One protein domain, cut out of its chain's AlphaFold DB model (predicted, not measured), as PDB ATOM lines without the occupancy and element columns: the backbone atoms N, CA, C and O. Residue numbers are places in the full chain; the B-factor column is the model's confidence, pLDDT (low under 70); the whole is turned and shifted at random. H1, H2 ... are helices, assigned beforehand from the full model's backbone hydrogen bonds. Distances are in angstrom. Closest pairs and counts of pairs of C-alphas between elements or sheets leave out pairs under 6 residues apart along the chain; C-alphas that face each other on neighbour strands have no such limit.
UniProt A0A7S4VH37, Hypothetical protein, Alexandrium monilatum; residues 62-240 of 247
ATOM      1  N   ARG A  62     -40.666  39.928 -36.265       91.69
ATOM      2  CA  ARG A  62     -41.270  41.270 -36.393       91.69
ATOM      3  C   ARG A  62     -42.289  41.333 -37.533       91.69
ATOM      4  O   ARG A  62     -43.395  41.843 -37.361       91.69
ATOM      5  N   PHE A  63     -41.939  40.770 -38.689       89.12
ATOM      6  CA  PHE A  63     -42.840  40.698 -39.838       89.12
ATOM      7  C   PHE A  63     -43.959  39.691 -39.593       89.12
ATOM      8  O   PHE A  63     -45.110  39.981 -39.914       89.12
ATOM      9  N   LEU A  64     -43.656  38.549 -38.966       90.81
ATOM     10  CA  LEU A  64     -44.691  37.591 -38.582       90.81
ATOM     11  C   LEU A  64     -45.746  38.240 -37.685       90.81
ATOM     12  O   LEU A  64     -46.925  38.082 -37.976       90.81
ATOM     13  N   ARG A  65     -45.354  39.018 -36.665       92.75
ATOM     14  CA  ARG A  65     -46.283  39.772 -35.807       92.75
ATOM     15  C   ARG A  65     -47.114  40.762 -36.622       92.75
ATOM     16  O   ARG A  65     -48.342  40.766 -36.524       92.75
ATOM     17  N   ALA A  66     -46.454  41.602 -37.421       89.38
ATOM     18  CA  ALA A  66     -47.110  42.662 -38.188       89.38
ATOM     19  C   ALA A  66     -48.150  42.108 -39.176       89.38
ATOM     20  O   ALA A  66     -49.242  42.656 -39.309       89.38
ATOM     21  N   PHE A  67     -47.837  40.985 -39.823       89.31
ATOM     22  CA  PHE A  67     -48.704  40.356 -40.813       89.31
ATOM     23  C   PHE A  67     -49.535  39.197 -40.256       89.31
ATOM     24  O   PHE A  67     -50.291  38.592 -41.019       89.31
ATOM     25  N   LEU A  68     -49.456  38.894 -38.952       91.25
ATOM     26  CA  LEU A  68     -50.091  37.716 -38.351       91.25
ATOM     27  C   LEU A  68     -51.576  37.585 -38.719       91.25
ATOM     28  O   LEU A  68     -51.963  36.491 -39.121       91.25
ATOM     29  N   PRO A  69     -52.421  38.638 -38.663       90.31
ATOM     30  CA  PRO A  69     -53.842  38.505 -38.993       90.31
ATOM     31  C   PRO A  69     -54.126  38.046 -40.429       90.31
ATOM     32  O   PRO A  69     -55.159  37.419 -40.663       90.31
ATOM     33  N   THR A  70     -53.230  38.366 -41.368       87.94
ATOM     34  CA  THR A  70     -53.319  37.977 -42.783       87.94
ATOM     35  C   THR A  70     -52.634  36.632 -43.019       87.94
ATOM     36  O   THR A  70     -53.200  35.757 -43.676       87.94
ATOM     37  N   LEU A  71     -51.441  36.436 -42.441       86.38
ATOM     38  CA  LEU A  71     -50.690  35.179 -42.497       86.38
ATOM     39  C   LEU A  71     -51.539  34.020 -41.981       86.38
ATOM     40  O   LEU A  71     -51.671  33.010 -42.662       86.38
ATOM     41  N   ALA A  72     -52.188  34.215 -40.836       90.06
ATOM     42  CA  ALA A  72     -53.033  33.244 -40.155       90.06
ATOM     43  C   ALA A  72     -54.181  32.684 -41.013       90.06
ATOM     44  O   ALA A  72     -54.640  31.574 -40.767       90.06
ATOM     45  N   THR A  73     -54.647  33.434 -42.016       86.50
ATOM     46  CA  THR A  73     -55.723  33.005 -42.926       86.50
ATOM     47  C   THR A  73     -55.219  32.345 -44.213       86.50
ATOM     48  O   THR A  73     -56.022  31.945 -45.050       86.50
ATOM     49  N   SER A  74     -53.902  32.243 -44.404       86.69
ATOM     50  CA  SER A  74     -53.311  31.596 -45.580       86.69
ATOM     51  C   SER A  74     -53.239  30.075 -45.417       86.69
ATOM     52  O   SER A  74     -53.083  29.574 -44.305       86.69
ATOM     53  N   HIS A  75     -53.300  29.332 -46.526       80.12
ATOM     54  CA  HIS A  75     -53.128  27.872 -46.515       80.12
ATOM     55  C   HIS A  75     -51.762  27.456 -45.937       80.12
ATOM     56  O   HIS A  75     -51.696  26.511 -45.154       80.12
ATOM     57  N   LEU A  76     -50.709  28.236 -46.220       80.81
ATOM     58  CA  LEU A  76     -49.352  28.026 -45.703       80.81
ATOM     59  C   LEU A  76     -49.303  27.993 -44.174       80.81
ATOM     60  O   LEU A  76     -48.541  27.225 -43.596       80.81
ATOM     61  N   TYR A  77     -50.135  28.798 -43.512       86.06
ATOM     62  CA  TYR A  77     -50.189  28.828 -42.055       86.06
ATOM     63  C   TYR A  77     -50.633  27.491 -41.456       86.06
ATOM     64  O   TYR A  77     -50.107  27.055 -40.429       86.06
ATOM     65  N   TYR A  78     -51.609  26.849 -42.100       82.44
ATOM     66  CA  TYR A  78     -52.171  25.578 -41.663       82.44
ATOM     67  C   TYR A  78     -51.273  24.403 -42.044       82.44
ATOM     68  O   TYR A  78     -50.968  23.578 -41.186       82.44
ATOM     69  N   GLU A  79     -50.832  24.346 -43.302       79.50
ATOM     70  CA  GLU A  79     -49.982  23.262 -43.809       79.50
ATOM     71  C   GLU A  79     -48.598  23.269 -43.156       79.50
ATOM     72  O   GLU A  79     -48.060  22.214 -42.838       79.50
ATOM     73  N   GLY A  80     -48.050  24.455 -42.885       81.62
ATOM     74  CA  GLY A  80     -46.756  24.618 -42.231       81.62
ATOM     75  C   GLY A  80     -46.797  24.524 -40.707       81.62
ATOM     76  O   GLY A  80     -45.795  24.851 -40.076       81.62
ATOM     77  N   HIS A  81     -47.937  24.169 -40.094       85.44
ATOM     78  CA  HIS A  81     -48.103  24.123 -38.632       85.44
ATOM     79  C   HIS A  81     -47.582  25.395 -37.931       85.44
ATOM     80  O   HIS A  81     -46.990  25.361 -36.846       85.44
ATOM     81  N   CYS A  82     -47.778  26.556 -38.572       87.81
ATOM     82  CA  CYS A  82     -47.175  27.817 -38.141       87.81
ATOM     83  C   CYS A  82     -47.677  28.245 -36.761       87.81
ATOM     84  O   CYS A  82     -46.951  28.894 -36.011       87.81
ATOM     85  N   ARG A  83     -48.893  27.835 -36.383       90.19
ATOM     86  CA  ARG A  83     -49.420  28.052 -35.036       90.19
ATOM     87  C   ARG A  83     -48.516  27.437 -33.978       90.19
ATOM     88  O   ARG A  83     -48.152  28.124 -33.032       90.19
ATOM     89  N   GLU A  84     -48.181  26.162 -34.104       86.00
ATOM     90  CA  GLU A  84     -47.342  25.438 -33.151       86.00
ATOM     91  C   GLU A  84     -45.908  25.979 -33.175       86.00
ATOM     92  O   GLU A  84     -45.319  26.232 -32.121       86.00
ATOM     93  N   LEU A  85     -45.377  26.234 -34.375       85.25
ATOM     94  CA  LEU A  85     -44.017  26.738 -34.558       85.25
ATOM     95  C   LEU A  85     -43.830  28.149 -34.002       85.25
ATOM     96  O   LEU A  85     -42.785  28.428 -33.410       85.25
ATOM     97  N   TRP A  86     -44.807  29.040 -34.174       90.81
ATOM     98  CA  TRP A  86     -44.672  30.448 -33.798       90.81
ATOM     99  C   TRP A  86     -45.244  30.770 -32.420       90.81
ATOM    100  O   TRP A  86     -44.938  31.829 -31.878       90.81
ATOM    101  N   HIS A  87     -46.003  29.851 -31.810       92.38
ATOM    102  CA  HIS A  87     -46.641  30.079 -30.515       92.38
ATOM    103  C   HIS A  87     -45.677  30.592 -29.451       92.38
ATOM    104  O   HIS A  87     -45.957  31.606 -28.817       92.38
ATOM    105  N   SER A  88     -44.537  29.920 -29.278       90.88
ATOM    106  CA  SER A  88     -43.629  30.288 -28.191       90.88
ATOM    107  C   SER A  88     -42.945  31.637 -28.405       90.88
ATOM    108  O   SER A  88     -42.450  32.179 -27.427       90.88
ATOM    109  N   TYR A  89     -42.893  32.175 -29.631       93.62
ATOM    110  CA  TYR A  89     -42.384  33.535 -29.848       93.62
ATOM    111  C   TYR A  89     -43.311  34.565 -29.209       93.62
ATOM    112  O   TYR A  89     -42.853  35.538 -28.625       93.62
ATOM    113  N   ALA A  90     -44.621  34.327 -29.297       94.88
ATOM    114  CA  ALA A  90     -45.631  35.236 -28.778       94.88
ATOM    115  C   ALA A  90     -45.922  35.044 -27.285       94.88
ATOM    116  O   ALA A  90     -46.451  35.954 -26.654       94.88
ATOM    117  N   THR A  91     -45.665  33.850 -26.737       94.81
ATOM    118  CA  THR A  91     -46.146  33.485 -25.395       94.81
ATOM    119  C   THR A  91     -45.084  32.960 -24.447       94.81
ATOM    120  O   THR A  91     -45.424  32.653 -23.308       94.81
ATOM    121  N   LEU A  92     -43.835  32.758 -24.889       93.38
ATOM    122  CA  LEU A  92     -42.801  32.024 -24.139       93.38
ATOM    123  C   LEU A  92     -43.227  30.612 -23.676       93.38
ATOM    124  O   LEU A  92     -42.473  29.915 -23.001       93.38
ATOM    125  N   ALA A  93     -44.424  30.148 -24.041       87.12
ATOM    126  CA  ALA A  93     -44.944  28.861 -23.623       87.12
ATOM    127  C   ALA A  93     -44.352  27.747 -24.500       87.12
ATOM    128  O   ALA A  93     -44.080  27.961 -25.685       87.12
ATOM    129  N   PRO A  94     -44.169  26.532 -23.956       74.69
ATOM    130  CA  PRO A  94     -43.660  25.405 -24.727       74.69
ATOM    131  C   PRO A  94     -44.607  25.025 -25.881       74.69
ATOM    132  O   PRO A  94     -45.724  25.519 -25.991       74.69
ATOM    133  N   PHE A  95     -44.163  24.084 -26.719       70.75
ATOM    134  CA  PHE A  95     -44.746  23.678 -28.011       70.75
ATOM    135  C   PHE A  95     -46.283  23.541 -28.084       70.75
ATOM    136  O   PHE A  95     -46.873  23.692 -29.151       70.75
ATOM    137  N   ARG A  96     -46.969  23.251 -26.972       79.94
ATOM    138  CA  ARG A  96     -48.429  23.171 -26.972       79.94
ATOM    139  C   ARG A  96     -49.040  24.567 -26.913       79.94
ATOM    140  O   ARG A  96     -49.072  25.177 -25.849       79.94
ATOM    141  N   ALA A  97     -49.629  24.985 -28.033       81.88
ATOM    142  CA  ALA A  97     -50.365  26.236 -28.129       81.88
ATOM    143  C   ALA A  97     -51.393  26.390 -26.999       81.88
ATOM    144  O   ALA A  97     -52.321  25.583 -26.854       81.88
ATOM    145  N   GLU A  98     -51.250  27.458 -26.216       89.06
ATOM    146  CA  GLU A  98     -52.238  27.835 -25.221       89.06
ATOM    147  C   GLU A  98     -53.600  28.120 -25.871       89.06
ATOM    148  O   GLU A  98     -53.717  28.547 -27.028       89.06
ATOM    149  N   ARG A  99     -54.673  27.869 -25.112       91.94
ATOM    150  CA  ARG A  99     -56.030  28.124 -25.594       91.94
ATOM    151  C   ARG A  99     -56.256  29.640 -25.696       91.94
ATOM    152  O   ARG A  99     -56.206  30.309 -24.656       91.94
ATOM    153  N   PRO A 100     -56.577  30.168 -26.893       93.88
ATOM    154  CA  PRO A 100     -56.821  31.591 -27.071       93.88
ATOM    155  C   PRO A 100     -58.068  32.036 -26.299       93.88
ATOM    156  O   PRO A 100     -59.012  31.263 -26.104       93.88
ATOM    157  N   THR A 101     -58.074  33.293 -25.865       94.00
ATOM    158  CA  THR A 101     -59.163  33.921 -25.108       94.00
ATOM    159  C   THR A 101     -59.470  35.302 -25.680       94.00
ATOM    160  O   THR A 101     -58.559  35.989 -26.126       94.00
ATOM    161  N   LEU A 102     -60.745  35.710 -25.652       93.25
ATOM    162  CA  LEU A 102     -61.165  37.094 -25.929       93.25
ATOM    163  C   LEU A 102     -61.272  37.950 -24.664       93.25
ATOM    164  O   LEU A 102     -61.588  39.132 -24.744       93.25
ATOM    165  N   ASN A 103     -61.046  37.363 -23.491       94.12
ATOM    166  CA  ASN A 103     -60.972  38.125 -22.256       94.12
ATOM    167  C   ASN A 103     -59.566  38.739 -22.145       94.12
ATOM    168  O   ASN A 103     -58.597  38.015 -21.893       94.12
ATOM    169  N   ARG A 104     -59.477  40.061 -22.347       92.50
ATOM    170  CA  ARG A 104     -58.222  40.829 -22.336       92.50
ATOM    171  C   ARG A 104     -57.518  40.764 -20.983       92.50
ATOM    172  O   ARG A 104     -56.315  40.527 -20.953       92.50
ATOM    173  N   SER A 105     -58.248  40.892 -19.873       94.75
ATOM    174  CA  SER A 105     -57.654  40.825 -18.531       94.75
ATOM    175  C   SER A 105     -57.098  39.433 -18.230       94.75
ATOM    176  O   SER A 105     -55.996  39.311 -17.705       94.75
ATOM    177  N   ALA A 106     -57.791  38.372 -18.659       95.06
ATOM    178  CA  ALA A 106     -57.282  37.006 -18.550       95.06
ATOM    179  C   ALA A 106     -56.033  36.770 -19.417       95.06
ATOM    180  O   ALA A 106     -55.134  36.047 -18.992       95.06
ATOM    181  N   ALA A 107     -55.963  37.355 -20.620       94.69
ATOM    182  CA  ALA A 107     -54.767  37.291 -21.462       94.69
ATOM    183  C   ALA A 107     -53.588  38.039 -20.818       94.69
ATOM    184  O   ALA A 107     -52.514  37.464 -20.678       94.69
ATOM    185  N   ARG A 108     -53.818  39.273 -20.347       95.88
ATOM    186  CA  ARG A 108     -52.819  40.102 -19.655       95.88
ATOM    187  C   ARG A 108     -52.301  39.437 -18.383       95.88
ATOM    188  O   ARG A 108     -51.103  39.438 -18.153       95.88
ATOM    189  N   ALA A 109     -53.172  38.814 -17.589       96.62
ATOM    190  CA  ALA A 109     -52.764  38.097 -16.382       96.62
ATOM    191  C   ALA A 109     -51.841  36.905 -16.691       96.62
ATOM    192  O   ALA A 109     -50.869  36.682 -15.976       96.62
ATOM    193  N   ARG A 110     -52.112  36.154 -17.770       96.12
ATOM    194  CA  ARG A 110     -51.235  35.053 -18.211       96.12
ATOM    195  C   ARG A 110     -49.905  35.564 -18.750       96.12
ATOM    196  O   ARG A 110     -48.870  35.018 -18.386       96.12
ATOM    197  N   ALA A 111     -49.947  36.607 -19.579       96.75
ATOM    198  CA  ALA A 111     -48.750  37.235 -20.119       96.75
ATOM    199  C   ALA A 111     -47.866  37.792 -18.998       96.75
ATOM    200  O   ALA A 111     -46.686  37.480 -18.963       96.75
ATOM    201  N   GLY A 112     -48.448  38.515 -18.037       97.69
ATOM    202  CA  GLY A 112     -47.735  39.046 -16.876       97.69
ATOM    203  C   GLY A 112     -47.117  37.955 -16.004       97.69
ATOM    204  O   GLY A 112     -45.947  38.055 -15.667       97.69
ATOM    205  N   ALA A 113     -47.851  36.874 -15.704       97.06
ATOM    206  CA  ALA A 113     -47.290  35.748 -14.952       97.06
ATOM    207  C   ALA A 113     -46.070  35.141 -15.661       97.06
ATOM    208  O   ALA A 113     -45.041  34.923 -15.034       97.06
ATOM    209  N   ARG A 114     -46.165  34.924 -16.979       96.25
ATOM    210  CA  ARG A 114     -45.064  34.382 -17.781       96.25
ATOM    211  C   ARG A 114     -43.884  35.350 -17.887       96.25
ATOM    212  O   ARG A 114     -42.745  34.911 -17.820       96.25
ATOM    213  N   PHE A 115     -44.165  36.639 -18.053       97.94
ATOM    214  CA  PHE A 115     -43.160  37.694 -18.090       97.94
ATOM    215  C   PHE A 115     -42.361  37.713 -16.789       97.94
ATOM    216  O   PHE A 115     -41.149  37.598 -16.841       97.94
ATOM    217  N   THR A 116     -43.030  37.732 -15.633       98.06
ATOM    218  CA  THR A 116     -42.373  37.698 -14.315       98.06
ATOM    219  C   THR A 116     -41.552  36.427 -14.080       98.06
ATOM    220  O   THR A 116     -40.594  36.458 -13.322       98.06
ATOM    221  N   GLU A 117     -41.909  35.293 -14.688       96.69
ATOM    222  CA  GLU A 117     -41.061  34.094 -14.612       96.69
ATOM    223  C   GLU A 117     -39.790  34.203 -15.471       96.69
ATOM    224  O   GLU A 117     -38.808  33.518 -15.182       96.69
ATOM    225  N   ALA A 118     -39.835  34.983 -16.554       96.94
ATOM    226  CA  ALA A 118     -38.738  35.135 -17.505       96.94
ATOM    227  C   ALA A 118     -37.808  36.308 -17.156       96.94
ATOM    228  O   ALA A 118     -36.604  36.158 -17.327       96.94
ATOM    229  N   ASP A 119     -38.359  37.412 -16.650       98.31
ATOM    230  CA  ASP A 119     -37.674  38.577 -16.073       98.31
ATOM    231  C   ASP A 119     -37.010  38.164 -14.748       98.31
ATOM    232  O   ASP A 119     -37.635  38.109 -13.685       98.31
ATOM    233  N   ALA A 120     -35.758  37.726 -14.849       98.12
ATOM    234  CA  ALA A 120     -35.068  37.013 -13.783       98.12
ATOM    235  C   ALA A 120     -34.483  37.969 -12.741       98.12
ATOM    236  O   ALA A 120     -34.328  37.578 -11.577       98.12
ATOM    237  N   ASP A 121     -34.135  39.190 -13.149       98.25
ATOM    238  CA  ASP A 121     -33.642  40.224 -12.242       98.25
ATOM    239  C   ASP A 121     -34.751  41.150 -11.708       98.25
ATOM    240  O   ASP A 121     -34.558  41.786 -10.664       98.25
ATOM    241  N   GLY A 122     -35.940  41.113 -12.317       98.25
ATOM    242  CA  GLY A 122     -37.132  41.815 -11.858       98.25
ATOM    243  C   GLY A 122     -37.107  43.308 -12.174       98.25
ATOM    244  O   GLY A 122     -37.728  44.085 -11.437       98.25
ATOM    245  N   ASP A 123     -36.370  43.727 -13.204       98.50
ATOM    246  CA  ASP A 123     -36.265  45.128 -13.613       98.50
ATOM    247  C   ASP A 123     -37.446  45.607 -14.484       98.50
ATOM    248  O   ASP A 123     -37.583  46.809 -14.752       98.50
ATOM    249  N   GLY A 124     -38.348  44.691 -14.852       98.12
ATOM    250  CA  GLY A 124     -39.525  44.966 -15.667       98.12
ATOM    251  C   GLY A 124     -39.258  44.958 -17.173       98.12
ATOM    252  O   GLY A 124     -40.142  45.368 -17.934       98.12
ATOM    253  N   GLN A 125     -38.080  44.514 -17.614       98.50
ATOM    254  CA  GLN A 125     -37.663  44.453 -19.010       98.50
ATOM    255  C   GLN A 125     -37.074  43.082 -19.328       98.50
ATOM    256  O   GLN A 125     -36.087  42.649 -18.761       98.50
ATOM    257  N   LEU A 126     -37.646  42.398 -20.314       98.50
ATOM    258  CA  LEU A 126     -37.145  41.103 -20.741       98.50
ATOM    259  C   LEU A 126     -36.028  41.273 -21.775       98.50
ATOM    260  O   LEU A 126     -36.257  41.705 -22.909       98.50
ATOM    261  N   THR A 127     -34.824  40.854 -21.402       98.62
ATOM    262  CA  THR A 127     -33.653  40.820 -22.284       98.62
ATOM    263  C   THR A 127     -33.557  39.513 -23.086       98.62
ATOM    264  O   THR A 127     -34.169  38.488 -22.770       98.62
ATOM    265  N   VAL A 128     -32.703  39.491 -24.121       98.06
ATOM    266  CA  VAL A 128     -32.384  38.246 -24.858       98.06
ATOM    267  C   VAL A 128     -31.762  37.190 -23.941       98.06
ATOM    268  O   VAL A 128     -32.059  36.008 -24.100       98.06
ATOM    269  N   ALA A 129     -30.908  37.592 -22.995       98.12
ATOM    270  CA  ALA A 129     -30.229  36.665 -22.090       98.12
ATOM    271  C   ALA A 129     -31.216  35.974 -21.139       98.12
ATOM    272  O   ALA A 129     -31.112  34.772 -20.898       98.12
ATOM    273  N   GLU A 130     -32.202  36.715 -20.647       97.94
ATOM    274  CA  GLU A 130     -33.275  36.187 -19.807       97.94
ATOM    275  C   GLU A 130     -34.225  35.284 -20.584       97.94
ATOM    276  O   GLU A 130     -34.512  34.171 -20.143       97.94
ATOM    277  N   ALA A 131     -34.628  35.691 -21.792       96.56
ATOM    278  CA  ALA A 131     -35.401  34.833 -22.683       96.56
ATOM    279  C   ALA A 131     -34.648  33.525 -22.997       96.56
ATOM    280  O   ALA A 131     -35.246  32.447 -22.999       96.56
ATOM    281  N   GLU A 132     -33.332  33.591 -23.224       95.62
ATOM    282  CA  GLU A 132     -32.481  32.418 -23.443       95.62
ATOM    283  C   GLU A 132     -32.446  31.508 -22.210       95.62
ATOM    284  O   GLU A 132     -32.688  30.304 -22.331       95.62
ATOM    285  N   ALA A 133     -32.203  32.069 -21.022       94.81
ATOM    286  CA  ALA A 133     -32.188  31.323 -19.766       94.81
ATOM    287  C   ALA A 133     -33.546  30.660 -19.478       94.81
ATOM    288  O   ALA A 133     -33.599  29.471 -19.144       94.81
ATOM    289  N   TYR A 134     -34.645  31.389 -19.690       94.06
ATOM    290  CA  TYR A 134     -36.006  30.888 -19.524       94.06
ATOM    291  C   TYR A 134     -36.305  29.720 -20.473       94.06
ATOM    292  O   TYR A 134     -36.790  28.671 -20.051       94.06
ATOM    293  N   LEU A 135     -35.965  29.859 -21.759       91.56
ATOM    294  CA  LEU A 135     -36.194  28.830 -22.781       91.56
ATOM    295  C   LEU A 135     -35.253  27.619 -22.652       91.56
ATOM    296  O   LEU A 135     -35.557  26.548 -23.196       91.56
ATOM    297  N   ALA A 136     -34.133  27.770 -21.941       90.94
ATOM    298  CA  ALA A 136     -33.202  26.694 -21.621       90.94
ATOM    299  C   ALA A 136     -33.664  25.815 -20.447       90.94
ATOM    300  O   ALA A 136     -33.295  24.640 -20.402       90.94
ATOM    301  N   ALA A 137     -34.441  26.368 -19.507       85.19
ATOM    302  CA  ALA A 137     -34.900  25.681 -18.300       85.19
ATOM    303  C   ALA A 137     -35.805  24.453 -18.558       85.19
ATOM    304  O   ALA A 137     -35.569  23.403 -17.947       85.19
ATOM    305  N   PRO A 138     -36.829  24.502 -19.438       78.12
ATOM    306  CA  PRO A 138     -37.559  23.299 -19.806       78.12
ATOM    307  C   PRO A 138     -36.671  22.386 -20.658       78.12
ATOM    308  O   PRO A 138     -35.836  22.846 -21.437       78.12
ATOM    309  N   ALA A 139     -36.905  21.069 -20.595       70.12
ATOM    310  CA  ALA A 139     -36.344  20.163 -21.595       70.12
ATOM    311  C   ALA A 139     -36.670  20.738 -22.985       70.12
ATOM    312  O   ALA A 139     -37.848  21.021 -23.237       70.12
ATOM    313  N   ARG A 140     -35.642  20.925 -23.840       72.44
ATOM    314  CA  ARG A 140     -35.660  21.564 -25.182       72.44
ATOM    315  C   ARG A 140     -36.526  20.817 -26.211       72.44
ATOM    316  O   ARG A 140     -36.167  20.630 -27.365       72.44
ATOM    317  N   SER A 141     -37.692  20.361 -25.785       70.75
ATOM    318  CA  SER A 141     -38.742  19.702 -26.545       70.75
ATOM    319  C   SER A 141     -39.212  20.556 -27.716       70.75
ATOM    320  O   SER A 141     -39.584  20.001 -28.745       70.75
ATOM    321  N   TRP A 142     -39.110  21.884 -27.609       71.38
ATOM    322  CA  TRP A 142     -39.350  22.805 -28.715       71.38
ATOM    323  C   TRP A 142     -38.323  22.661 -29.847       71.38
ATOM    324  O   TRP A 142     -38.656  22.990 -30.972       71.38
ATOM    325  N   ALA A 143     -37.114  22.143 -29.603       73.38
ATOM    326  CA  ALA A 143     -36.110  21.883 -30.641       73.38
ATOM    327  C   ALA A 143     -36.276  20.493 -31.281       73.38
ATOM    328  O   ALA A 143     -35.530  20.122 -32.185       73.38
ATOM    329  N   ARG A 144     -37.247  19.695 -30.809       74.06
ATOM    330  CA  ARG A 144     -37.421  18.315 -31.266       74.06
ATOM    331  C   ARG A 144     -37.785  18.243 -32.746       74.06
ATOM    332  O   ARG A 144     -37.238  17.372 -33.412       74.06
ATOM    333  N   TRP A 145     -38.620  19.153 -33.257       71.38
ATOM    334  CA  TRP A 145     -39.014  19.167 -34.675       71.38
ATOM    335  C   TRP A 145     -37.789  19.259 -35.601       71.38
ATOM    336  O   TRP A 145     -37.676  18.485 -36.545       71.38
ATOM    337  N   PHE A 146     -36.795  20.074 -35.231       69.62
ATOM    338  CA  PHE A 146     -35.531  20.226 -35.963       69.62
ATOM    339  C   PHE A 146     -34.698  18.937 -36.009       69.62
ATOM    340  O   PHE A 146     -33.879  18.734 -36.897       69.62
ATOM    341  N   SER A 147     -34.892  18.054 -35.029       64.88
ATOM    342  CA  SER A 147     -34.205  16.762 -34.945       64.88
ATOM    343  C   SER A 147     -34.989  15.593 -35.551       64.88
ATOM    344  O   SER A 147     -34.437  14.495 -35.638       64.88
ATOM    345  N   THR A 148     -36.266  15.791 -35.909       63.84
ATOM    346  CA  THR A 148     -37.172  14.713 -36.345       63.84
ATOM    347  C   THR A 148     -37.698  14.850 -37.766       63.84
ATOM    348  O   THR A 148     -38.162  13.848 -38.299       63.84
ATOM    349  N   GLU A 149     -37.676  16.041 -38.360       55.56
ATOM    350  CA  GLU A 149     -38.164  16.243 -39.728       55.56
ATOM    351  C   GLU A 149     -37.061  16.061 -40.777       55.56
ATOM    352  O   GLU A 149     -35.874  16.112 -40.451       55.56
ATOM    353  N   ASP A 150     -37.475  15.888 -42.041       54.19
ATOM    354  CA  ASP A 150     -36.690  15.744 -43.291       54.19
ATOM    355  C   ASP A 150     -35.687  16.887 -43.572       54.19
ATOM    356  O   ASP A 150     -35.128  17.018 -44.657       54.19
ATOM    357  N   TYR A 151     -35.426  17.722 -42.573       57.97
ATOM    358  CA  TYR A 151     -34.518  18.855 -42.567       57.97
ATOM    359  C   TYR A 151     -33.089  18.499 -42.970       57.97
ATOM    360  O   TYR A 151     -32.348  19.313 -43.519       57.97
ATOM    361  N   PHE A 152     -32.706  17.258 -42.694       60.09
ATOM    362  CA  PHE A 152     -31.419  16.711 -43.053       60.09
ATOM    363  C   PHE A 152     -31.621  15.502 -43.946       60.09
ATOM    364  O   PHE A 152     -31.466  14.369 -43.495       60.09
ATOM    365  N   TYR A 153     -31.963  15.758 -45.211       60.56
ATOM    366  CA  TYR A 153     -32.161  14.713 -46.219       60.56
ATOM    367  C   TYR A 153     -31.067  13.628 -46.167       60.56
ATOM    368  O   TYR A 153     -31.402  12.450 -46.222       60.56
ATOM    369  N   ASP A 154     -29.802  14.003 -45.911       78.38
ATOM    370  CA  ASP A 154     -28.694  13.047 -45.732       78.38
ATOM    371  C   ASP A 154     -27.772  13.307 -44.520       78.38
ATOM    372  O   ASP A 154     -26.895  12.494 -44.216       78.38
ATOM    373  N   PHE A 155     -27.938  14.418 -43.795       82.25
ATOM    374  CA  PHE A 155     -27.056  14.754 -42.672       82.25
ATOM    375  C   PHE A 155     -27.548  14.122 -41.360       82.25
ATOM    376  O   PHE A 155     -28.684  14.294 -40.930       82.25
ATOM    377  N   ARG A 156     -26.687  13.361 -40.681       84.88
ATOM    378  CA  ARG A 156     -27.020  12.734 -39.395       84.88
ATOM    379  C   ARG A 156     -26.095  13.278 -38.317       84.88
ATOM    380  O   ARG A 156     -25.036  12.685 -38.119       84.88
ATOM    381  N   PRO A 157     -26.482  14.364 -37.624       86.19
ATOM    382  CA  PRO A 157     -25.600  14.973 -36.650       86.19
ATOM    383  C   PRO A 157     -25.321  14.013 -35.493       86.19
ATOM    384  O   PRO A 157     -26.233  13.344 -34.976       86.19
ATOM    385  N   ASP A 158     -24.063  13.961 -35.070       89.31
ATOM    386  CA  ASP A 158     -23.658  13.267 -33.858       89.31
ATOM    387  C   ASP A 158     -24.184  13.986 -32.595       89.31
ATOM    388  O   ASP A 158     -24.912  14.981 -32.650       89.31
ATOM    389  N   ALA A 159     -23.876  13.452 -31.411       88.94
ATOM    390  CA  ALA A 159     -24.358  14.035 -30.158       88.94
ATOM    391  C   ALA A 159     -23.827  15.459 -29.909       88.94
ATOM    392  O   ALA A 159     -24.559  16.305 -29.392       88.94
ATOM    393  N   ARG A 160     -22.572  15.730 -30.284       92.06
ATOM    394  CA  ARG A 160     -21.930  17.034 -30.110       92.06
ATOM    395  C   ARG A 160     -22.508  18.047 -31.093       92.06
ATOM    396  O   ARG A 160     -22.788  19.176 -30.699       92.06
ATOM    397  N   GLU A 161     -22.717  17.647 -32.343       89.44
ATOM    398  CA  GLU A 161     -23.351  18.477 -33.368       89.44
ATOM    399  C   GLU A 161     -24.790  18.820 -32.978       89.44
ATOM    400  O   GLU A 161     -25.158  19.991 -32.987       89.44
ATOM    401  N   LYS A 162     -25.577  17.842 -32.506       86.75
ATOM    402  CA  LYS A 162     -26.933  18.087 -31.978       86.75
ATOM    403  C   LYS A 162     -26.943  19.087 -30.830       86.75
ATOM    404  O   LYS A 162     -27.834  19.931 -30.772       86.75
ATOM    405  N   GLN A 163     -25.976  18.995 -29.918       88.06
ATOM    406  CA  GLN A 163     -25.848  19.954 -28.828       88.06
ATOM    407  C   GLN A 163     -25.551  21.359 -29.366       88.06
ATOM    408  O   GLN A 163     -26.276  22.292 -29.032       88.06
ATOM    409  N   ALA A 164     -24.553  21.496 -30.244       90.25
ATOM    410  CA  ALA A 164     -24.175  22.780 -30.830       90.25
ATOM    411  C   ALA A 164     -25.328  23.423 -31.621       90.25
ATOM    412  O   ALA A 164     -25.601  24.612 -31.468       90.25
ATOM    413  N   MET A 165     -26.047  22.627 -32.416       88.12
ATOM    414  CA  MET A 165     -27.230  23.064 -33.159       88.12
ATOM    415  C   MET A 165     -28.363  23.466 -32.214       88.12
ATOM    416  O   MET A 165     -28.998  24.492 -32.423       88.12
ATOM    417  N   GLY A 166     -28.596  22.696 -31.147       88.25
ATOM    418  CA  GLY A 166     -29.582  23.026 -30.122       88.25
ATOM    419  C   GLY A 166     -29.263  24.324 -29.377       88.25
ATOM    420  O   GLY A 166     -30.180  25.077 -29.063       88.25
ATOM    421  N   ASP A 167     -27.985  24.596 -29.108       91.56
ATOM    422  CA  ASP A 167     -27.535  25.848 -28.490       91.56
ATOM    423  C   ASP A 167     -27.718  27.038 -29.444       91.56
ATOM    424  O   ASP A 167     -28.155  28.106 -29.022       91.56
ATOM    425  N   GLU A 168     -27.433  26.862 -30.737       91.75
ATOM    426  CA  GLU A 168     -27.652  27.914 -31.737       91.75
ATOM    427  C   GLU A 168     -29.137  28.204 -31.956       91.75
ATOM    428  O   GLU A 168     -29.551  29.361 -31.962       91.75
ATOM    429  N   LEU A 169     -29.956  27.157 -32.047       90.00
ATOM    430  CA  LEU A 169     -31.409  27.273 -32.105       90.00
ATOM    431  C   LEU A 169     -31.965  28.007 -30.889       90.00
ATOM    432  O   LEU A 169     -32.884  28.804 -31.035       90.00
ATOM    433  N   LEU A 170     -31.425  27.739 -29.698       91.75
ATOM    434  CA  LEU A 170     -31.878  28.368 -28.462       91.75
ATOM    435  C   LEU A 170     -31.597  29.874 -28.503       91.75
ATOM    436  O   LEU A 170     -32.507  30.666 -28.265       91.75
ATOM    437  N   ARG A 171     -30.377  30.263 -28.890       94.12
ATOM    438  CA  ARG A 171     -30.000  31.672 -29.074       94.12
ATOM    439  C   ARG A 171     -30.861  32.365 -30.123       94.12
ATOM    440  O   ARG A 171     -31.346  33.470 -29.887       94.12
ATOM    441  N   ALA A 172     -31.063  31.725 -31.275       93.31
ATOM    442  CA  ALA A 172     -31.917  32.258 -32.331       93.31
ATOM    443  C   ALA A 172     -33.359  32.437 -31.829       93.31
ATOM    444  O   ALA A 172     -33.925  33.516 -31.962       93.31
ATOM    445  N   ARG A 173     -33.914  31.433 -31.141       92.25
ATOM    446  CA  ARG A 173     -35.266  31.474 -30.565       92.25
ATOM    447  C   ARG A 173     -35.435  32.583 -29.528       92.25
ATOM    448  O   ARG A 173     -36.481  33.231 -29.513       92.25
ATOM    449  N   ALA A 174     -34.443  32.796 -28.667       95.12
ATOM    450  CA  ALA A 174     -34.472  33.858 -27.667       95.12
ATOM    451  C   ALA A 174     -34.521  35.239 -28.336       95.12
ATOM    452  O   ALA A 174     -35.408  36.038 -28.036       95.12
ATOM    453  N   ARG A 175     -33.646  35.477 -29.326       96.81
ATOM    454  CA  ARG A 175     -33.649  36.713 -30.128       96.81
ATOM    455  C   ARG A 175     -34.964  36.912 -30.870       96.81
ATOM    456  O   ARG A 175     -35.510  38.007 -30.850       96.81
ATOM    457  N   ASP A 176     -35.482  35.857 -31.488       96.06
ATOM    458  CA  ASP A 176     -36.729  35.884 -32.248       96.06
ATOM    459  C   ASP A 176     -37.942  36.174 -31.348       96.06
ATOM    460  O   ASP A 176     -38.851  36.885 -31.772       96.06
ATOM    461  N   THR A 177     -37.959  35.658 -30.113       95.94
ATOM    462  CA  THR A 177     -38.994  35.962 -29.106       95.94
ATOM    463  C   THR A 177     -38.954  37.436 -28.714       95.94
ATOM    464  O   THR A 177     -39.983  38.104 -28.786       95.94
ATOM    465  N   VAL A 178     -37.773  37.955 -28.356       98.00
ATOM    466  CA  VAL A 178     -37.600  39.379 -28.028       98.00
ATOM    467  C   VAL A 178     -38.031  40.231 -29.217       98.00
ATOM    468  O   VAL A 178     -38.930  41.048 -29.082       98.00
ATOM    469  N   ALA A 179     -37.526  39.942 -30.418       97.38
ATOM    470  CA  ALA A 179     -37.900  40.657 -31.633       97.38
ATOM    471  C   ALA A 179     -39.399  40.548 -31.973       97.38
ATOM    472  O   ALA A 179     -39.946  41.466 -32.581       97.38
ATOM    473  N   TYR A 180     -40.075  39.452 -31.611       97.00
ATOM    474  CA  TYR A 180     -41.519  39.323 -31.801       97.00
ATOM    475  C   TYR A 180     -42.278  40.311 -30.916       97.00
ATOM    476  O   TYR A 180     -43.251  40.890 -31.382       97.00
ATOM    477  N   ALA A 181     -41.877  40.498 -29.658       97.31
ATOM    478  CA  ALA A 181     -42.603  41.341 -28.710       97.31
ATOM    479  C   ALA A 181     -42.143  42.808 -28.713       97.31
ATOM    480  O   ALA A 181     -42.994  43.670 -28.563       97.31
ATOM    481  N   ASP A 182     -40.868  43.077 -28.987       97.81
ATOM    482  CA  ASP A 182     -40.238  44.402 -29.070       97.81
ATOM    483  C   ASP A 182     -40.903  45.234 -30.184       97.81
ATOM    484  O   ASP A 182     -40.804  44.926 -31.385       97.81
ATOM    485  N   VAL A 183     -41.727  46.210 -29.797       94.25
ATOM    486  CA  VAL A 183     -42.514  47.022 -30.735       94.25
ATOM    487  C   VAL A 183     -41.731  48.245 -31.177       94.25
ATOM    488  O   VAL A 183     -41.812  48.602 -32.357       94.25
ATOM    489  N   ASP A 184     -41.009  48.879 -30.259       96.00
ATOM    490  CA  ASP A 184     -40.325  50.145 -30.512       96.00
ATOM    491  C   ASP A 184     -38.887  49.991 -31.037       96.00
ATOM    492  O   ASP A 184     -38.342  50.920 -31.637       96.00
ATOM    493  N   GLY A 185     -38.332  48.786 -30.955       95.94
ATOM    494  CA  GLY A 185     -37.057  48.411 -31.531       95.94
ATOM    495  C   GLY A 185     -35.853  48.699 -30.645       95.94
ATOM    496  O   GLY A 185     -34.744  48.754 -31.191       95.94
ATOM    497  N   ASP A 186     -36.036  48.892 -29.339       98.00
ATOM    498  CA  ASP A 186     -34.949  49.178 -28.399       98.00
ATOM    499  C   ASP A 186     -34.129  47.933 -27.992       98.00
ATOM    500  O   ASP A 186     -33.035  48.057 -27.432       98.00
ATOM    501  N   GLY A 187     -34.593  46.737 -28.375       97.19
ATOM    502  CA  GLY A 187     -33.942  45.459 -28.086       97.19
ATOM    503  C   GLY A 187     -34.278  44.881 -26.709       97.19
ATOM    504  O   GLY A 187     -33.686  43.867 -26.325       97.19
ATOM    505  N   LEU A 188     -35.212  45.504 -25.997       98.19
ATOM    506  CA  LEU A 188     -35.782  45.092 -24.726       98.19
ATOM    507  C   LEU A 188     -37.287  44.865 -24.933       98.19
ATOM    508  O   LEU A 188     -37.857  45.196 -25.970       98.19
ATOM    509  N   VAL A 189     -37.933  44.182 -23.992       98.50
ATOM    510  CA  VAL A 189     -39.383  43.964 -24.048       98.50
ATOM    511  C   VAL A 189     -39.971  44.317 -22.702       98.50
ATOM    512  O   VAL A 189     -39.718  43.641 -21.710       98.50
ATOM    513  N   SER A 190     -40.806  45.344 -22.669       98.50
ATOM    514  CA  SER A 190     -41.593  45.681 -21.483       98.50
ATOM    515  C   SER A 190     -42.723  44.671 -21.235       98.50
ATOM    516  O   SER A 190     -43.201  43.974 -22.142       98.50
ATOM    517  N   ALA A 191     -43.228  44.622 -19.999       97.88
ATOM    518  CA  ALA A 191     -44.397  43.808 -19.655       97.88
ATOM    519  C   ALA A 191     -45.639  44.180 -20.492       97.88
ATOM    520  O   ALA A 191     -46.459  43.316 -20.838       97.88
ATOM    521  N   GLU A 192     -45.786  45.462 -20.836       97.50
ATOM    522  CA  GLU A 192     -46.835  45.991 -21.706       97.50
ATOM    523  C   GLU A 192     -46.726  45.451 -23.134       97.50
ATOM    524  O   GLU A 192     -47.723  44.957 -23.671       97.50
ATOM    525  N   GLU A 193     -45.539  45.506 -23.738       97.31
ATOM    526  CA  GLU A 193     -45.288  44.988 -25.086       97.31
ATOM    527  C   GLU A 193     -45.523  43.486 -25.165       97.31
ATOM    528  O   GLU A 193     -46.245  43.013 -26.049       97.31
ATOM    529  N   PHE A 194     -45.004  42.734 -24.193       97.88
ATOM    530  CA  PHE A 194     -45.230  41.296 -24.119       97.88
ATOM    531  C   PHE A 194     -46.725  40.965 -24.000       97.88
ATOM    532  O   PHE A 194     -47.251  40.104 -24.712       97.88
ATOM    533  N   SER A 195     -47.452  41.700 -23.153       96.38
ATOM    534  CA  SER A 195     -48.902  41.549 -23.001       96.38
ATOM    535  C   SER A 195     -49.668  41.889 -24.283       96.38
ATOM    536  O   SER A 195     -50.641  41.205 -24.622       96.38
ATOM    537  N   ALA A 196     -49.243  42.920 -25.017       94.94
ATOM    538  CA  ALA A 196     -49.840  43.311 -26.289       94.94
ATOM    539  C   ALA A 196     -49.605  42.251 -27.378       94.94
ATOM    540  O   ALA A 196     -50.556  41.836 -28.049       94.94
ATOM    541  N   ALA A 197     -48.373  41.752 -27.499       95.31
ATOM    542  CA  ALA A 197     -47.999  40.682 -28.420       95.31
ATOM    543  C   ALA A 197     -48.805  39.397 -28.149       95.31
ATOM    544  O   ALA A 197     -49.373  38.793 -29.070       95.31
ATOM    545  N   TRP A 198     -48.948  39.026 -26.874       95.50
ATOM    546  CA  TRP A 198     -49.769  37.894 -26.443       95.50
ATOM    547  C   TRP A 198     -51.251  38.086 -26.779       95.50
ATOM    548  O   TRP A 198     -51.932  37.160 -27.244       95.50
ATOM    549  N   TRP A 199     -51.784  39.282 -26.523       95.38
ATOM    550  CA  TRP A 199     -53.175  39.608 -26.814       95.38
ATOM    551  C   TRP A 199     -53.468  39.507 -28.311       95.38
ATOM    552  O   TRP A 199     -54.431  38.840 -28.694       95.38
ATOM    553  N   GLN A 200     -52.609  40.081 -29.158       94.75
ATOM    554  CA  GLN A 200     -52.727  39.972 -30.611       94.75
ATOM    555  C   GLN A 200     -52.726  38.501 -31.053       94.75
ATOM    556  O   GLN A 200     -53.612  38.080 -31.804       94.75
ATOM    557  N   TRP A 201     -51.790  37.697 -30.534       95.19
ATOM    558  CA  TRP A 201     -51.733  36.260 -30.804       95.19
ATOM    559  C   TRP A 201     -53.039  35.557 -30.415       95.19
ATOM    560  O   TRP A 201     -53.606  34.800 -31.208       95.19
ATOM    561  N   SER A 202     -53.556  35.835 -29.216       95.06
ATOM    562  CA  SER A 202     -54.804  35.253 -28.710       95.06
ATOM    563  C   SER A 202     -56.008  35.641 -29.565       95.06
ATOM    564  O   SER A 202     -56.832  34.781 -29.884       95.06
ATOM    565  N   LEU A 203     -56.096  36.906 -29.977       94.69
ATOM    566  CA  LEU A 203     -57.182  37.421 -30.802       94.69
ATOM    567  C   LEU A 203     -57.211  36.743 -32.177       94.69
ATOM    568  O   LEU A 203     -58.258  36.234 -32.585       94.69
ATOM    569  N   VAL A 204     -56.063  36.682 -32.861       94.31
ATOM    570  CA  VAL A 204     -55.951  36.041 -34.181       94.31
ATOM    571  C   VAL A 204     -56.331  34.563 -34.096       94.31
ATOM    572  O   VAL A 204     -57.149  34.083 -34.877       94.31
ATOM    573  N   HIS A 205     -55.829  33.842 -33.098       94.62
ATOM    574  CA  HIS A 205     -56.122  32.416 -32.956       94.62
ATOM    575  C   HIS A 205     -57.553  32.122 -32.519       94.62
ATOM    576  O   HIS A 205     -58.109  31.082 -32.879       94.62
ATOM    577  N   HIS A 206     -58.176  33.024 -31.759       94.62
ATOM    578  CA  HIS A 206     -59.599  32.922 -31.472       94.62
ATOM    579  C   HIS A 206     -60.434  33.124 -32.748       94.62
ATOM    580  O   HIS A 206     -61.413  32.401 -32.951       94.62
ATOM    581  N   ARG A 207     -60.032  34.059 -33.627       93.81
ATOM    582  CA  ARG A 207     -60.641  34.257 -34.954       93.81
ATOM    583  C   ARG A 207     -60.565  33.003 -35.810       93.81
ATOM    584  O   ARG A 207     -61.621  32.527 -36.225       93.81
ATOM    585  N   LEU A 208     -59.378  32.418 -35.971       92.38
ATOM    586  CA  LEU A 208     -59.208  31.186 -36.749       92.38
ATOM    587  C   LEU A 208     -60.080  30.038 -36.223       92.38
ATOM    588  O   LEU A 208     -60.793  29.393 -36.984       92.38
ATOM    589  N   ALA A 209     -60.101  29.819 -34.903       92.94
ATOM    590  CA  ALA A 209     -60.919  28.760 -34.305       92.94
ATOM    591  C   ALA A 209     -62.430  28.969 -34.536       92.94
ATOM    592  O   ALA A 209     -63.196  28.005 -34.633       92.94
ATOM    593  N   ALA A 210     -62.883  30.225 -34.606       92.88
ATOM    594  CA  ALA A 210     -64.267  30.545 -34.934       92.88
ATOM    595  C   ALA A 210     -64.575  30.293 -36.418       92.88
ATOM    596  O   ALA A 210     -65.625  29.717 -36.705       92.88
ATOM    597  N   GLN A 211     -63.669  30.669 -37.327       91.06
ATOM    598  CA  GLN A 211     -63.787  30.400 -38.765       91.06
ATOM    599  C   GLN A 211     -63.848  28.891 -39.044       91.06
ATOM    600  O   GLN A 211     -64.840  28.419 -39.589       91.06
ATOM    601  N   GLU A 212     -62.896  28.111 -38.522       91.44
ATOM    602  CA  GLU A 212     -62.850  26.646 -38.670       91.44
ATOM    603  C   GLU A 212     -64.149  25.976 -38.169       91.44
ATOM    604  O   GLU A 212     -64.637  24.974 -38.697       91.44
ATOM    605  N   LYS A 213     -64.757  26.517 -37.104       94.44
ATOM    606  CA  LYS A 213     -66.045  26.029 -36.590       94.44
ATOM    607  C   LYS A 213     -67.212  26.346 -37.530       94.44
ATOM    608  O   LYS A 213     -68.137  25.536 -37.601       94.44
ATOM    609  N   LEU A 214     -67.211  27.505 -38.184       93.19
ATOM    610  CA  LEU A 214     -68.233  27.893 -39.160       93.19
ATOM    611  C   LEU A 214     -68.103  27.071 -40.445       93.19
ATOM    612  O   LEU A 214     -69.104  26.532 -40.914       93.19
ATOM    613  N   GLU A 215     -66.879  26.884 -40.937       89.50
ATOM    614  CA  GLU A 215     -66.570  26.060 -42.110       89.50
ATOM    615  C   GLU A 215     -67.006  24.606 -41.910       89.50
ATOM    616  O   GLU A 215     -67.754  24.071 -42.725       89.50
ATOM    617  N   ARG A 216     -66.662  23.990 -40.766       94.19
ATOM    618  CA  ARG A 216     -67.118  22.628 -40.412       94.19
ATOM    619  C   ARG A 216     -68.637  22.474 -40.345       94.19
ATOM    620  O   ARG A 216     -69.141  21.356 -40.381       94.19
ATOM    621  N   ARG A 217     -69.369  23.574 -40.169       95.75
ATOM    622  CA  ARG A 217     -70.837  23.591 -40.120       95.75
ATOM    623  C   ARG A 217     -71.463  23.979 -41.452       95.75
ATOM    624  O   ARG A 217     -72.687  24.047 -41.507       95.75
ATOM    625  N   HIS A 218     -70.654  24.251 -42.478       94.12
ATOM    626  CA  HIS A 218     -71.103  24.825 -43.743       94.12
ATOM    627  C   HIS A 218     -71.997  26.053 -43.514       94.12
ATOM    628  O   HIS A 218     -73.079  26.170 -44.089       94.12
ATOM    629  N   ALA A 219     -71.585  26.928 -42.589       93.69
ATOM    630  CA  ALA A 219     -72.335  28.135 -42.268       93.69
ATOM    631  C   ALA A 219     -72.484  29.032 -43.507       93.69
ATOM    632  O   ALA A 219     -71.635  29.020 -44.397       93.69
ATOM    633  N   ALA A 220     -73.551  29.828 -43.552       93.69
ATOM    634  CA  ALA A 220     -73.770  30.752 -44.657       93.69
ATOM    635  C   ALA A 220     -72.730  31.886 -44.647       93.69
ATOM    636  O   ALA A 220     -72.287  32.317 -43.580       93.69
ATOM    637  N   ASP A 221     -72.426  32.458 -45.815       90.75
ATOM    638  CA  ASP A 221     -71.472  33.574 -45.957       90.75
ATOM    639  C   ASP A 221     -71.788  34.757 -45.027       90.75
ATOM    640  O   ASP A 221     -70.891  35.405 -44.488       90.75
ATOM    641  N   ALA A 222     -73.076  35.014 -44.768       92.06
ATOM    642  CA  ALA A 222     -73.515  36.053 -43.840       92.06
ATOM    643  C   ALA A 222     -73.059  35.800 -42.389       92.06
ATOM    644  O   ALA A 222     -72.790  36.753 -41.656       92.06
ATOM    645  N   ASP A 223     -72.966  34.541 -41.956       91.06
ATOM    646  CA  ASP A 223     -72.459  34.182 -40.626       91.06
ATOM    647  C   ASP A 223     -70.946  34.370 -40.532       91.06
ATOM    648  O   ASP A 223     -70.459  34.895 -39.528       91.06
ATOM    649  N   ILE A 224     -70.221  34.008 -41.594       86.62
ATOM    650  CA  ILE A 224     -68.777  34.238 -41.713       86.62
ATOM    651  C   ILE A 224     -68.497  35.742 -41.655       86.62
ATOM    652  O   ILE A 224     -67.728  36.193 -40.808       86.62
ATOM    653  N   LEU A 225     -69.203  36.546 -42.456       89.19
ATOM    654  CA  LEU A 225     -69.045  38.000 -42.467       89.19
ATOM    655  C   LEU A 225     -69.356  38.638 -41.103       89.19
ATOM    656  O   LEU A 225     -68.626  39.521 -40.653       89.19
ATOM    657  N   ARG A 226     -70.409  38.186 -40.409       90.69
ATOM    658  CA  ARG A 226     -70.725  38.661 -39.048       90.69
ATOM    659  C   ARG A 226     -69.612  38.335 -38.054       90.69
ATOM    660  O   ARG A 226     -69.310  39.161 -37.189       90.69
ATOM    661  N   ALA A 227     -69.003  37.154 -38.159       88.56
ATOM    662  CA  ALA A 227     -67.859  36.790 -37.332       88.56
ATOM    663  C   ALA A 227     -66.654  37.698 -37.625       88.56
ATOM    664  O   ALA A 227     -66.068  38.232 -36.687       88.56
ATOM    665  N   GLU A 228     -66.348  37.965 -38.895       87.25
ATOM    666  CA  GLU A 228     -65.269  38.878 -39.297       87.25
ATOM    667  C   GLU A 228     -65.469  40.301 -38.765       87.25
ATOM    668  O   GLU A 228     -64.574  40.876 -38.143       87.25
ATOM    669  N   GLN A 229     -66.679  40.847 -38.911       88.81
ATOM    670  CA  GLN A 229     -67.028  42.168 -38.385       88.81
ATOM    671  C   GLN A 229     -66.878  42.249 -36.862       88.81
ATOM    672  O   GLN A 229     -66.503  43.298 -36.335       88.81
ATOM    673  N   LYS A 230     -67.147  41.155 -36.138       87.94
ATOM    674  CA  LYS A 230     -66.908  41.084 -34.692       87.94
ATOM    675  C   LYS A 230     -65.416  41.218 -34.368       87.94
ATOM    676  O   LYS A 230     -65.086  41.915 -33.415       87.94
ATOM    677  N   TYR A 231     -64.522  40.599 -35.143       85.75
ATOM    678  CA  TYR A 231     -63.072  40.683 -34.912       85.75
ATOM    679  C   TYR A 231     -62.463  42.026 -35.302       85.75
ATOM    680  O   TYR A 231     -61.598  42.517 -34.577       85.75
ATOM    681  N   ALA A 232     -62.958  42.665 -36.364       83.94
ATOM    682  CA  ALA A 232     -62.527  44.011 -36.742       83.94
ATOM    683  C   ALA A 232     -62.706  45.024 -35.591       83.94
ATOM    684  O   ALA A 232     -61.857  45.888 -35.383       83.94
ATOM    685  N   ARG A 233     -63.759  44.863 -34.774       83.56
ATOM    686  CA  ARG A 233     -63.994  45.700 -33.583       83.56
ATOM    687  C   ARG A 233     -62.937  45.518 -32.494       83.56
ATOM    688  O   ARG A 233     -62.627  46.483 -31.813       83.56
ATOM    689  N   TYR A 234     -62.376  44.319 -32.336       80.06
ATOM    690  CA  TYR A 234     -61.290  44.077 -31.379       80.06
ATOM    691  C   TYR A 234     -59.931  44.570 -31.899       80.06
ATOM    692  O   TYR A 234     -59.089  44.967 -31.100       80.06
ATOM    693  N   GLY A 235     -59.720  44.561 -33.222       68.75
ATOM    694  CA  GLY A 235     -58.471  45.010 -33.850       68.75
ATOM    695  C   GLY A 235     -58.220  46.511 -33.689       68.75
ATOM    696  O   GLY A 235     -57.116  46.904 -33.333       68.75
ATOM    697  N   HIS A 236     -59.256  47.342 -33.836       63.09
ATOM    698  CA  HIS A 236     -59.132  48.796 -33.653       63.09
ATOM    699  C   HIS A 236     -58.796  49.228 -32.214       63.09
ATOM    700  O   HIS A 236     -58.321  50.339 -32.010       63.09
ATOM    701  N   VAL A 237     -59.018  48.361 -31.220       52.19
ATOM    702  CA  VAL A 237     -58.724  48.649 -29.805       52.19
ATOM    703  C   VAL A 237     -57.260  48.349 -29.455       52.19
ATOM    704  O   VAL A 237     -56.753  48.878 -28.474       52.19
ATOM    705  N   ALA A 238     -56.557  47.537 -30.253       50.97
ATOM    706  CA  ALA A 238     -55.156  47.193 -29.997       50.97
ATOM    707  C   ALA A 238     -54.180  48.353 -30.284       50.97
ATOM    708  O   ALA A 238     -53.147  48.430 -29.627       50.97
ATOM    709  N   ASP A 239     -54.530  49.269 -31.195       54.12
ATOM    710  CA  ASP A 239     -53.723  50.461 -31.520       54.12
ATOM    711  C   ASP A 239     -53.999  51.656 -30.597       54.12
ATOM    712  O   ASP A 239     -53.220  52.610 -30.529       54.12
ATOM    713  N   ALA A 240     -55.110  51.630 -29.864       40.97
ATOM    714  CA  ALA A 240     -55.419  52.668 -28.904       40.97
ATOM    715  C   ALA A 240     -54.811  52.287 -27.550       40.97
ATOM    716  O   ALA A 240     -55.065  51.202 -27.027       40.97
TER     717      ALA A 240
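This is residues 62 to 240 of the 247 residues of the protein "Hypothetical protein" of Alexandrium monilatum (UniProt A0A7S4VH37). Two long helices, H7 and H8, meet near the link between them and open as a wide V, with H3 set in its angle. H4 crosses H8, H5 packs on H7, and H9 folds back along H8. The printed part has 179 residues with nine named helices, H1 to H9 in order, and no named strand: all helix. It is compact, radius of gyration of the C-alphas 17.7 A, and flat, spanning 57 by 45 by 24 A.

Start at H1, residues 62 to 71, which touches residues 197 to 204 of H8, residues 191 to 215; the closest C-alphas, Pro 69 and Val 204, are 5.8 A apart. H2, residues 75 to 79, touches no helix. H3, residues 82 to 91, touches residues 173 to 181 of H7, residues 159 to 181, at a steep tilt of 67 degrees; closest are C-alphas 89 and 177, 4.2 A. H4, residues 104 to 118, touches residues 191 to 202 of H8; closest are C-alphas 111 and 195, 5.2 A. H5, residues 128 to 136, touches residues 170 to 178 of H7; closest are C-alphas 132 and 174, 4.9 A. H6, residues 141 to 148, only just touches residues 162 to 169 of H7, with 3 pairs of C-alphas within 8 A. H7 and H8 touch about perpendicular, at 85 degrees; closest are C-alphas 181 and 194, 5.3 A. H9, residues 221 to 238, forms a hairpin with H8. In H6, 1 of 4 O i to N i+4 pairs and 4 of 5 O i to N i+3 pairs are within hydrogen-bond range.

Find C-alpha 62 at (-41.270, 41.270, -36.393), where H1 begins. H8 runs 36.2 A and H7 32.9 A. H9 ends at C-alpha 238, (-55.156, 47.193, -29.997).

The printed part has no cut. Residues 92 to 103 are the long link. Residues 146 to 153 and 235 to 240 have pLDDT under 70.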